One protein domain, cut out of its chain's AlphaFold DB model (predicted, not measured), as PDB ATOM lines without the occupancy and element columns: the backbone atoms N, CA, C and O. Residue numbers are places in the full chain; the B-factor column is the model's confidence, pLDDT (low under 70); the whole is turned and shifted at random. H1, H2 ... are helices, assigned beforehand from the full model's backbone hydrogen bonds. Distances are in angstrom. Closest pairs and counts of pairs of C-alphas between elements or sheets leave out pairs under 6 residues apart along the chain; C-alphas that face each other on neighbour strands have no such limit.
ATOM      1  N   GLN A 109     218.851 203.726 154.451       57.19
ATOM      2  CA  GLN A 109     219.323 204.112 153.135       57.19
ATOM      3  C   GLN A 109     218.539 203.474 151.982       57.19
ATOM      4  O   GLN A 109     218.339 204.152 150.982       57.19
ATOM      5  N   LYS A 110     218.023 202.242 152.081       62.94
ATOM      6  CA  LYS A 110     217.281 201.617 150.964       62.94
ATOM      7  C   LYS A 110     215.967 202.342 150.646       62.94
ATOM      8  O   LYS A 110     215.696 202.651 149.481       62.94
ATOM      9  N   HIS A 111     215.195 202.695 151.674       61.19
ATOM     10  CA  HIS A 111     213.962 203.472 151.519       61.19
ATOM     11  C   HIS A 111     214.262 204.930 151.160       61.19
ATOM     12  O   HIS A 111     213.601 205.492 150.287       61.19
ATOM     13  N   VAL A 112     215.321 205.516 151.731       64.38
ATOM     14  CA  VAL A 112     215.774 206.874 151.387       64.38
ATOM     15  C   VAL A 112     216.229 206.964 149.925       64.38
ATOM     16  O   VAL A 112     215.876 207.918 149.235       64.38
ATOM     17  N   ILE A 113     216.942 205.963 149.401       70.31
ATOM     18  CA  ILE A 113     217.370 205.905 147.994       70.31
ATOM     19  C   ILE A 113     216.155 205.752 147.068       70.31
ATOM     20  O   ILE A 113     216.057 206.468 146.068       70.31
ATOM     21  N   LYS A 114     215.192 204.881 147.406       72.25
ATOM     22  CA  LYS A 114     213.941 204.695 146.639       72.25
ATOM     23  C   LYS A 114     213.099 205.978 146.624       72.25
ATOM     24  O   LYS A 114     212.629 206.386 145.560       72.25
ATOM     25  N   PHE A 115     212.972 206.648 147.769       72.00
ATOM     26  CA  PHE A 115     212.265 207.922 147.904       72.00
ATOM     27  C   PHE A 115     212.964 209.047 147.129       72.00
ATOM     28  O   PHE A 115     212.317 209.753 146.357       72.00
ATOM     29  N   ASN A 116     214.292 209.161 147.227       71.50
ATOM     30  CA  ASN A 116     215.073 210.155 146.486       71.50
ATOM     31  C   ASN A 116     215.010 209.943 144.969       71.50
ATOM     32  O   ASN A 116     214.878 210.913 144.217       71.50
ATOM     33  N   ALA A 117     215.056 208.693 144.499       74.62
ATOM     34  CA  ALA A 117     214.915 208.377 143.080       74.62
ATOM     35  C   ALA A 117     213.529 208.785 142.547       74.62
ATOM     36  O   ALA A 117     213.439 209.437 141.502       74.62
ATOM     37  N   ARG A 118     212.453 208.474 143.286       73.38
ATOM     38  CA  ARG A 118     211.078 208.852 142.907       73.38
ATOM     39  C   ARG A 118     210.840 210.361 143.008       73.38
ATOM     40  O   ARG A 118     210.285 210.944 142.081       73.38
ATOM     41  N   GLY A 119     211.345 211.015 144.053       75.44
ATOM     42  CA  GLY A 119     211.311 212.472 144.192       75.44
ATOM     43  C   GLY A 119     212.062 213.185 143.064       75.44
ATOM     44  O   GLY A 119     211.593 214.193 142.542       75.44
ATOM     45  N   THR A 120     213.189 212.628 142.611       77.31
ATOM     46  CA  THR A 120     213.936 213.149 141.453       77.31
ATOM     47  C   THR A 120     213.157 212.975 140.150       77.31
ATOM     48  O   THR A 120     213.115 213.901 139.338       77.31
ATOM     49  N   ALA A 121     212.513 211.823 139.943       73.19
ATOM     50  CA  ALA A 121     211.659 211.593 138.777       73.19
ATOM     51  C   ALA A 121     210.474 212.572 138.743       73.19
ATOM     52  O   ALA A 121     210.210 213.170 137.700       73.19
ATOM     53  N   LEU A 122     209.828 212.808 139.890       75.00
ATOM     54  CA  LEU A 122     208.745 213.780 140.020       75.00
ATOM     55  C   LEU A 122     209.230 215.209 139.740       75.00
ATOM     56  O   LEU A 122     208.612 215.910 138.946       75.00
ATOM     57  N   LYS A 123     210.374 215.625 140.302       77.31
ATOM     58  CA  LYS A 123     210.975 216.942 140.017       77.31
ATOM     59  C   LYS A 123     211.261 217.140 138.528       77.31
ATOM     60  O   LYS A 123     210.921 218.182 137.978       77.31
ATOM     61  N   ARG A 124     211.849 216.140 137.858       78.81
ATOM     62  CA  ARG A 124     212.111 216.194 136.406       78.81
ATOM     63  C   ARG A 124     210.822 216.282 135.598       78.81
ATOM     64  O   ARG A 124     210.765 217.024 134.623       78.81
ATOM     65  N   PHE A 125     209.795 215.547 136.010       77.88
ATOM     66  CA  PHE A 125     208.492 215.602 135.368       77.88
ATOM     67  C   PHE A 125     207.845 216.991 135.518       77.88
ATOM     68  O   PHE A 125     207.395 217.561 134.527       77.88
ATOM     69  N   LEU A 126     207.871 217.571 136.724       77.25
ATOM     70  CA  LEU A 126     207.353 218.916 136.997       77.25
ATOM     71  C   LEU A 126     208.110 220.000 136.214       77.25
ATOM     72  O   LEU A 126     207.477 220.871 135.628       77.25
ATOM     73  N   ALA A 127     209.437 219.900 136.101       78.06
ATOM     74  CA  ALA A 127     210.228 220.795 135.249       78.06
ATOM     75  C   ALA A 127     209.842 220.685 133.755       78.06
ATOM     76  O   ALA A 127     209.896 221.657 133.004       78.06
ATOM     77  N   GLY A 128     209.394 219.506 133.309       76.88
ATOM     78  CA  GLY A 128     208.834 219.315 131.968       76.88
ATOM     79  C   GLY A 128     207.473 219.995 131.756       76.88
ATOM     80  O   GLY A 128     207.118 220.299 130.614       76.88
ATOM     81  N   LEU A 129     206.714 220.258 132.827       74.88
ATOM     82  CA  LEU A 129     205.442 220.990 132.764       74.88
ATOM     83  C   LEU A 129     205.636 222.503 132.623       74.88
ATOM     84  O   LEU A 129     204.791 223.167 132.035       74.88
ATOM     85  N   GLU A 130     206.750 223.040 133.112       76.62
ATOM     86  CA  GLU A 130     207.057 224.472 133.009       76.62
ATOM     87  C   GLU A 130     207.266 224.919 131.550       76.62
ATOM     88  O   GLU A 130     207.020 226.067 131.197       76.62
ATOM     89  N   ASN A 131     207.625 223.978 130.671       80.88
ATOM     90  CA  ASN A 131     207.864 224.215 129.245       80.88
ATOM     91  C   ASN A 131     206.653 223.895 128.344       80.88
ATOM     92  O   ASN A 131     206.814 223.736 127.134       80.88
ATOM     93  N   VAL A 132     205.445 223.746 128.901       80.25
ATOM     94  CA  VAL A 132     204.244 223.454 128.098       80.25
ATOM     95  C   VAL A 132     203.875 224.671 127.253       80.25
ATOM     96  O   VAL A 132     203.526 225.727 127.779       80.25
ATOM     97  N   SER A 133     203.879 224.510 125.928       85.12
ATOM     98  CA  SER A 133     203.376 225.559 125.042       85.12
ATOM     99  C   SER A 133     201.841 225.574 125.042       85.12
ATOM    100  O   SER A 133     201.211 224.524 124.859       85.12
ATOM    101  N   PRO A 134     201.193 226.752 125.141       78.81
ATOM    102  CA  PRO A 134     199.735 226.865 125.058       78.81
ATOM    103  C   PRO A 134     199.180 226.391 123.704       78.81
ATOM    104  O   PRO A 134     197.980 226.138 123.574       78.81
ATOM    105  N   ASN A 135     200.037 226.230 122.696       86.75
ATOM    106  CA  ASN A 135     199.664 225.753 121.368       86.75
ATOM    107  C   ASN A 135     199.853 224.237 121.187       86.75
ATOM    108  O   ASN A 135     199.627 223.734 120.088       86.75
ATOM    109  N   GLU A 136     200.246 223.493 122.228       86.31
ATOM    110  CA  GLU A 136     200.333 222.032 122.138       86.31
ATOM    111  C   GLU A 136     198.960 221.392 121.842       86.31
ATOM    112  O   GLU A 136     197.933 221.833 122.379       86.31
ATOM    113  N   PRO A 137     198.916 220.330 121.015       89.12
ATOM    114  CA  PRO A 137     197.704 219.548 120.804       89.12
ATOM    115  C   PRO A 137     197.151 218.981 122.119       89.12
ATOM    116  O   PRO A 137     197.901 218.517 122.976       89.12
ATOM    117  N   GLN A 138     195.822 218.938 122.253       79.88
ATOM    118  CA  GLN A 138     195.130 218.488 123.470       79.88
ATOM    119  C   GLN A 138     195.565 217.092 123.955       79.88
ATOM    120  O   GLN A 138     195.612 216.846 125.157       79.88
ATOM    121  N   GLN A 139     195.953 216.201 123.038       83.25
ATOM    122  CA  GLN A 139     196.437 214.855 123.359       83.25
ATOM    123  C   GLN A 139     197.682 214.862 124.261       83.25
ATOM    124  O   GLN A 139     197.808 213.998 125.127       83.25
ATOM    125  N   PHE A 140     198.566 215.858 124.132       82.44
ATOM    126  CA  PHE A 140     199.736 215.979 125.005       82.44
ATOM    127  C   PHE A 140     199.343 216.301 126.447       82.44
ATOM    128  O   PHE A 140     199.936 215.760 127.377       82.44
ATOM    129  N   TYR A 141     198.301 217.110 126.650       78.81
ATOM    130  CA  TYR A 141     197.781 217.404 127.985       78.81
ATOM    131  C   TYR A 141     197.179 216.160 128.638       78.81
ATOM    132  O   TYR A 141     197.452 215.900 129.808       78.81
ATOM    133  N   THR A 142     196.427 215.353 127.883       81.56
ATOM    134  CA  THR A 142     195.876 214.081 128.378       81.56
ATOM    135  C   THR A 142     196.986 213.127 128.819       81.56
ATOM    136  O   THR A 142     196.959 212.644 129.948       81.56
ATOM    137  N   ILE A 143     198.018 212.937 127.988       84.00
ATOM    138  CA  ILE A 143     199.163 212.070 128.314       84.00
ATOM    139  C   ILE A 143     199.902 212.570 129.563       84.00
ATOM    140  O   ILE A 143     200.275 211.774 130.429       84.00
ATOM    141  N   ARG A 144     200.103 213.888 129.692       81.31
ATOM    142  CA  ARG A 144     200.757 214.481 130.868       81.31
ATOM    143  C   ARG A 144     199.919 214.281 132.135       81.31
ATOM    144  O   ARG A 144     200.481 213.884 133.150       81.31
ATOM    145  N   ILE A 145     198.600 214.479 132.078       80.12
ATOM    146  CA  ILE A 145     197.690 214.250 133.215       80.12
ATOM    147  C   ILE A 145     197.706 212.782 133.654       80.12
ATOM    148  O   ILE A 145     197.818 212.505 134.848       80.12
ATOM    149  N   ASP A 146     197.651 211.837 132.717       82.00
ATOM    150  CA  ASP A 146     197.702 210.408 133.050       82.00
ATOM    151  C   ASP A 146     199.061 210.009 133.639       82.00
ATOM    152  O   ASP A 146     199.133 209.213 134.577       82.00
ATOM    153  N   THR A 147     200.144 210.626 133.161       81.62
ATOM    154  CA  THR A 147     201.482 210.430 133.734       81.62
ATOM    155  C   THR A 147     201.567 210.968 135.164       81.62
ATOM    156  O   THR A 147     202.124 210.286 136.024       81.62
ATOM    157  N   ILE A 148     200.966 212.131 135.454       79.25
ATOM    158  CA  ILE A 148     200.870 212.679 136.821       79.25
ATOM    159  C   ILE A 148     200.121 211.711 137.727       79.25
ATOM    160  O   ILE A 148     200.635 211.361 138.783       79.25
ATOM    161  N   LYS A 149     198.940 211.243 137.307       79.31
ATOM    162  CA  LYS A 149     198.133 210.297 138.094       79.31
ATOM    163  C   LYS A 149     198.905 209.020 138.410       79.31
ATOM    164  O   LYS A 149     198.864 208.535 139.534       79.31
ATOM    165  N   LYS A 150     199.650 208.496 137.433       82.44
ATOM    166  CA  LYS A 150     200.476 207.302 137.622       82.44
ATOM    167  C   LYS A 150     201.632 207.540 138.597       82.44
ATOM    168  O   LYS A 150     201.883 206.696 139.450       82.44
ATOM    169  N   LEU A 151     202.344 208.662 138.468       76.50
ATOM    170  CA  LEU A 151     203.426 209.022 139.389       76.50
ATOM    171  C   LEU A 151     202.898 209.277 140.802       76.50
ATOM    172  O   LEU A 151     203.562 208.918 141.767       76.50
ATOM    173  N   TRP A 152     201.703 209.854 140.914       77.31
ATOM    174  CA  TRP A 152     201.028 210.095 142.182       77.31
ATOM    175  C   TRP A 152     200.707 208.792 142.913       77.31
ATOM    176  O   TRP A 152     201.154 208.633 144.044       77.31
ATOM    177  N   GLY A 153     200.076 207.821 142.240       82.12
ATOM    178  CA  GLY A 153     199.818 206.507 142.844       82.12
ATOM    179  C   GLY A 153     201.102 205.829 143.340       82.12
ATOM    180  O   GLY A 153     201.144 205.286 144.433       82.12
ATOM    181  N   GLN A 154     202.215 205.976 142.613       79.62
ATOM    182  CA  GLN A 154     203.514 205.450 143.059       79.62
ATOM    183  C   GLN A 154     204.108 206.173 144.278       79.62
ATOM    184  O   GLN A 154     204.975 205.610 144.956       79.62
ATOM    185  N   VAL A 155     203.748 207.436 144.506       75.50
ATOM    186  CA  VAL A 155     204.163 208.191 145.694       75.50
ATOM    187  C   VAL A 155     203.287 207.813 146.885       75.50
ATOM    188  O   VAL A 155     203.845 207.617 147.959       75.50
ATOM    189  N   GLU A 156     201.977 207.650 146.687       78.06
ATOM    190  CA  GLU A 156     201.042 207.151 147.708       78.06
ATOM    191  C   GLU A 156     201.444 205.752 148.186       78.06
ATOM    192  O   GLU A 156     201.714 205.586 149.370       78.06
ATOM    193  N   ASP A 157     201.663 204.802 147.270       79.44
ATOM    194  CA  ASP A 157     202.094 203.438 147.619       79.44
ATOM    195  C   ASP A 157     203.380 203.429 148.467       79.44
ATOM    196  O   ASP A 157     203.550 202.616 149.373       79.44
ATOM    197  N   LEU A 158     204.327 204.328 148.160       73.50
ATOM    198  CA  LEU A 158     205.575 204.438 148.921       73.50
ATOM    199  C   LEU A 158     205.363 205.114 150.273       73.50
ATOM    200  O   LEU A 158     206.081 204.815 151.224       73.50
ATOM    201  N   TYR A 159     204.450 206.079 150.332       73.81
ATOM    202  CA  TYR A 159     204.110 206.752 151.570       73.81
ATOM    203  C   TYR A 159     203.483 205.764 152.545       73.81
ATOM    204  O   TYR A 159     203.927 205.731 153.685       73.81
ATOM    205  N   ASP A 160     202.547 204.938 152.086       76.56
ATOM    206  CA  ASP A 160     201.908 203.910 152.906       76.56
ATOM    207  C   ASP A 160     202.939 202.874 153.380       76.56
ATOM    208  O   ASP A 160     203.023 202.599 154.572       76.56
ATOM    209  N   GLU A 161     203.830 202.406 152.490       77.25
ATOM    210  CA  GLU A 161     204.945 201.501 152.838       77.25
ATOM    211  C   GLU A 161     205.848 202.085 153.945       77.25
ATOM    212  O   GLU A 161     206.221 201.390 154.889       77.25
ATOM    213  N   VAL A 162     206.201 203.371 153.846       71.31
ATOM    214  CA  VAL A 162     207.038 204.056 154.848       71.31
ATOM    215  C   VAL A 162     206.251 204.386 156.115       71.31
ATOM    216  O   VAL A 162     206.828 204.411 157.201       71.31
ATOM    217  N   TRP A 163     204.964 204.706 155.992       76.12
ATOM    218  CA  TRP A 163     204.108 205.046 157.117       76.12
ATOM    219  C   TRP A 163     203.929 203.838 158.020       76.12
ATOM    220  O   TRP A 163     204.285 203.972 159.181       76.12
ATOM    221  N   GLU A 164     203.522 202.684 157.486       72.44
ATOM    222  CA  GLU A 164     203.362 201.431 158.245       72.44
ATOM    223  C   GLU A 164     204.644 201.074 159.017       72.44
ATOM    224  O   GLU A 164     204.625 200.864 160.229       72.44
ATOM    225  N   GLN A 165     205.805 201.140 158.353       66.81
ATOM    226  CA  GLN A 165     207.091 200.816 158.978       66.81
ATOM    227  C   GLN A 165     207.456 201.760 160.141       66.81
ATOM    228  O   GLN A 165     208.026 201.342 161.156       66.81
ATOM    229  N   VAL A 166     207.150 203.055 159.999       64.88
ATOM    230  CA  VAL A 166     207.454 204.073 161.014       64.88
ATOM    231  C   VAL A 166     206.398 204.094 162.118       64.88
ATOM    232  O   VAL A 166     206.761 204.267 163.280       64.88
ATOM    233  N   SER A 167     205.116 203.924 161.790       67.19
ATOM    234  CA  SER A 167     204.022 203.924 162.761       67.19
ATOM    235  C   SER A 167     204.122 202.738 163.702       67.19
ATOM    236  O   SER A 167     203.997 202.940 164.906       67.19
ATOM    237  N   ASP A 168     204.446 201.550 163.191       63.25
ATOM    238  CA  ASP A 168     204.614 200.356 164.021       63.25
ATOM    239  C   ASP A 168     205.770 200.529 165.005       63.25
ATOM    240  O   ASP A 168     205.648 200.232 166.191       63.25
ATOM    241  N   SER A 169     206.885 201.096 164.539       65.06
ATOM    242  CA  SER A 169     208.041 201.382 165.394       65.06
ATOM    243  C   SER A 169     207.717 202.424 166.474       65.06
ATOM    244  O   SER A 169     208.172 202.302 167.609       65.06
ATOM    245  N   LEU A 170     206.915 203.443 166.141       60.47
ATOM    246  CA  LEU A 170     206.538 204.511 167.069       60.47
ATOM    247  C   LEU A 170     205.524 204.031 168.120       60.47
ATOM    248  O   LEU A 170     205.658 204.370 169.291       60.47
ATOM    249  N   ILE A 171     204.525 203.245 167.707       68.00
ATOM    250  CA  ILE A 171     203.491 202.696 168.594       68.00
ATOM    251  C   ILE A 171     204.118 201.695 169.572       68.00
ATOM    252  O   ILE A 171     203.874 201.788 170.771       68.00
ATOM    253  N   ASN A 172     204.991 200.808 169.082       62.59
ATOM    254  CA  ASN A 172     205.639 199.801 169.925       62.59
ATOM    255  C   ASN A 172     206.649 200.410 170.915       62.59
ATOM    256  O   ASN A 172     206.788 199.907 172.025       62.59
TER     257      ASN A 172
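What this domain is: This is residues 109 to 172 of the 452 residues of an uncharacterized protein of Glossina austeni (UniProt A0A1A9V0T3). A long helical hairpin: the longer helix H2 and the shorter H1 run side by side in opposite ways, joined by a loop at one end, and at the other end residues 163 to 172 of H2 stick out past H1. The printed part has 64 residues with two named helices, H1 then H2, and no named strand; the class is all helix. It is a rod spanning 55 by 18 by 13 A, only just loose, close to extended, with a radius of gyration of the C-alphas of 15.9 A.

Where its parts are: Find C-alpha 138 at (195.130, 218.488, 123.470); from there H2, residues 138 to 172, runs 51.2 A to C-alpha 172 at (205.639, 199.801, 169.925). H1, residues 109 to 130, begins at C-alpha 109 at (219.323, 204.112, 153.135) and is 31.1 A long.

How they stand to each other: Look at Leu 122 and Leu 151, whose C-alphas, 7.2 A apart, are the closest of H1 and H2. The helices touch, H2 with residues 151 to 162 alone, and form a helical hairpin at a shallow tilt of 25 degrees, opposite ways. Every O i to N i+4 pair is within hydrogen-bond range in H1, and 29 of 31 in H2.

The domain as a whole: The C-alphas of Asn 135 and Asn 172, the two farthest apart, are 55.4 A apart. The printed part has no cut, and the link from H1 to H2 is short. Residues 109 to 112 and 165 to 172 have pLDDT under 70.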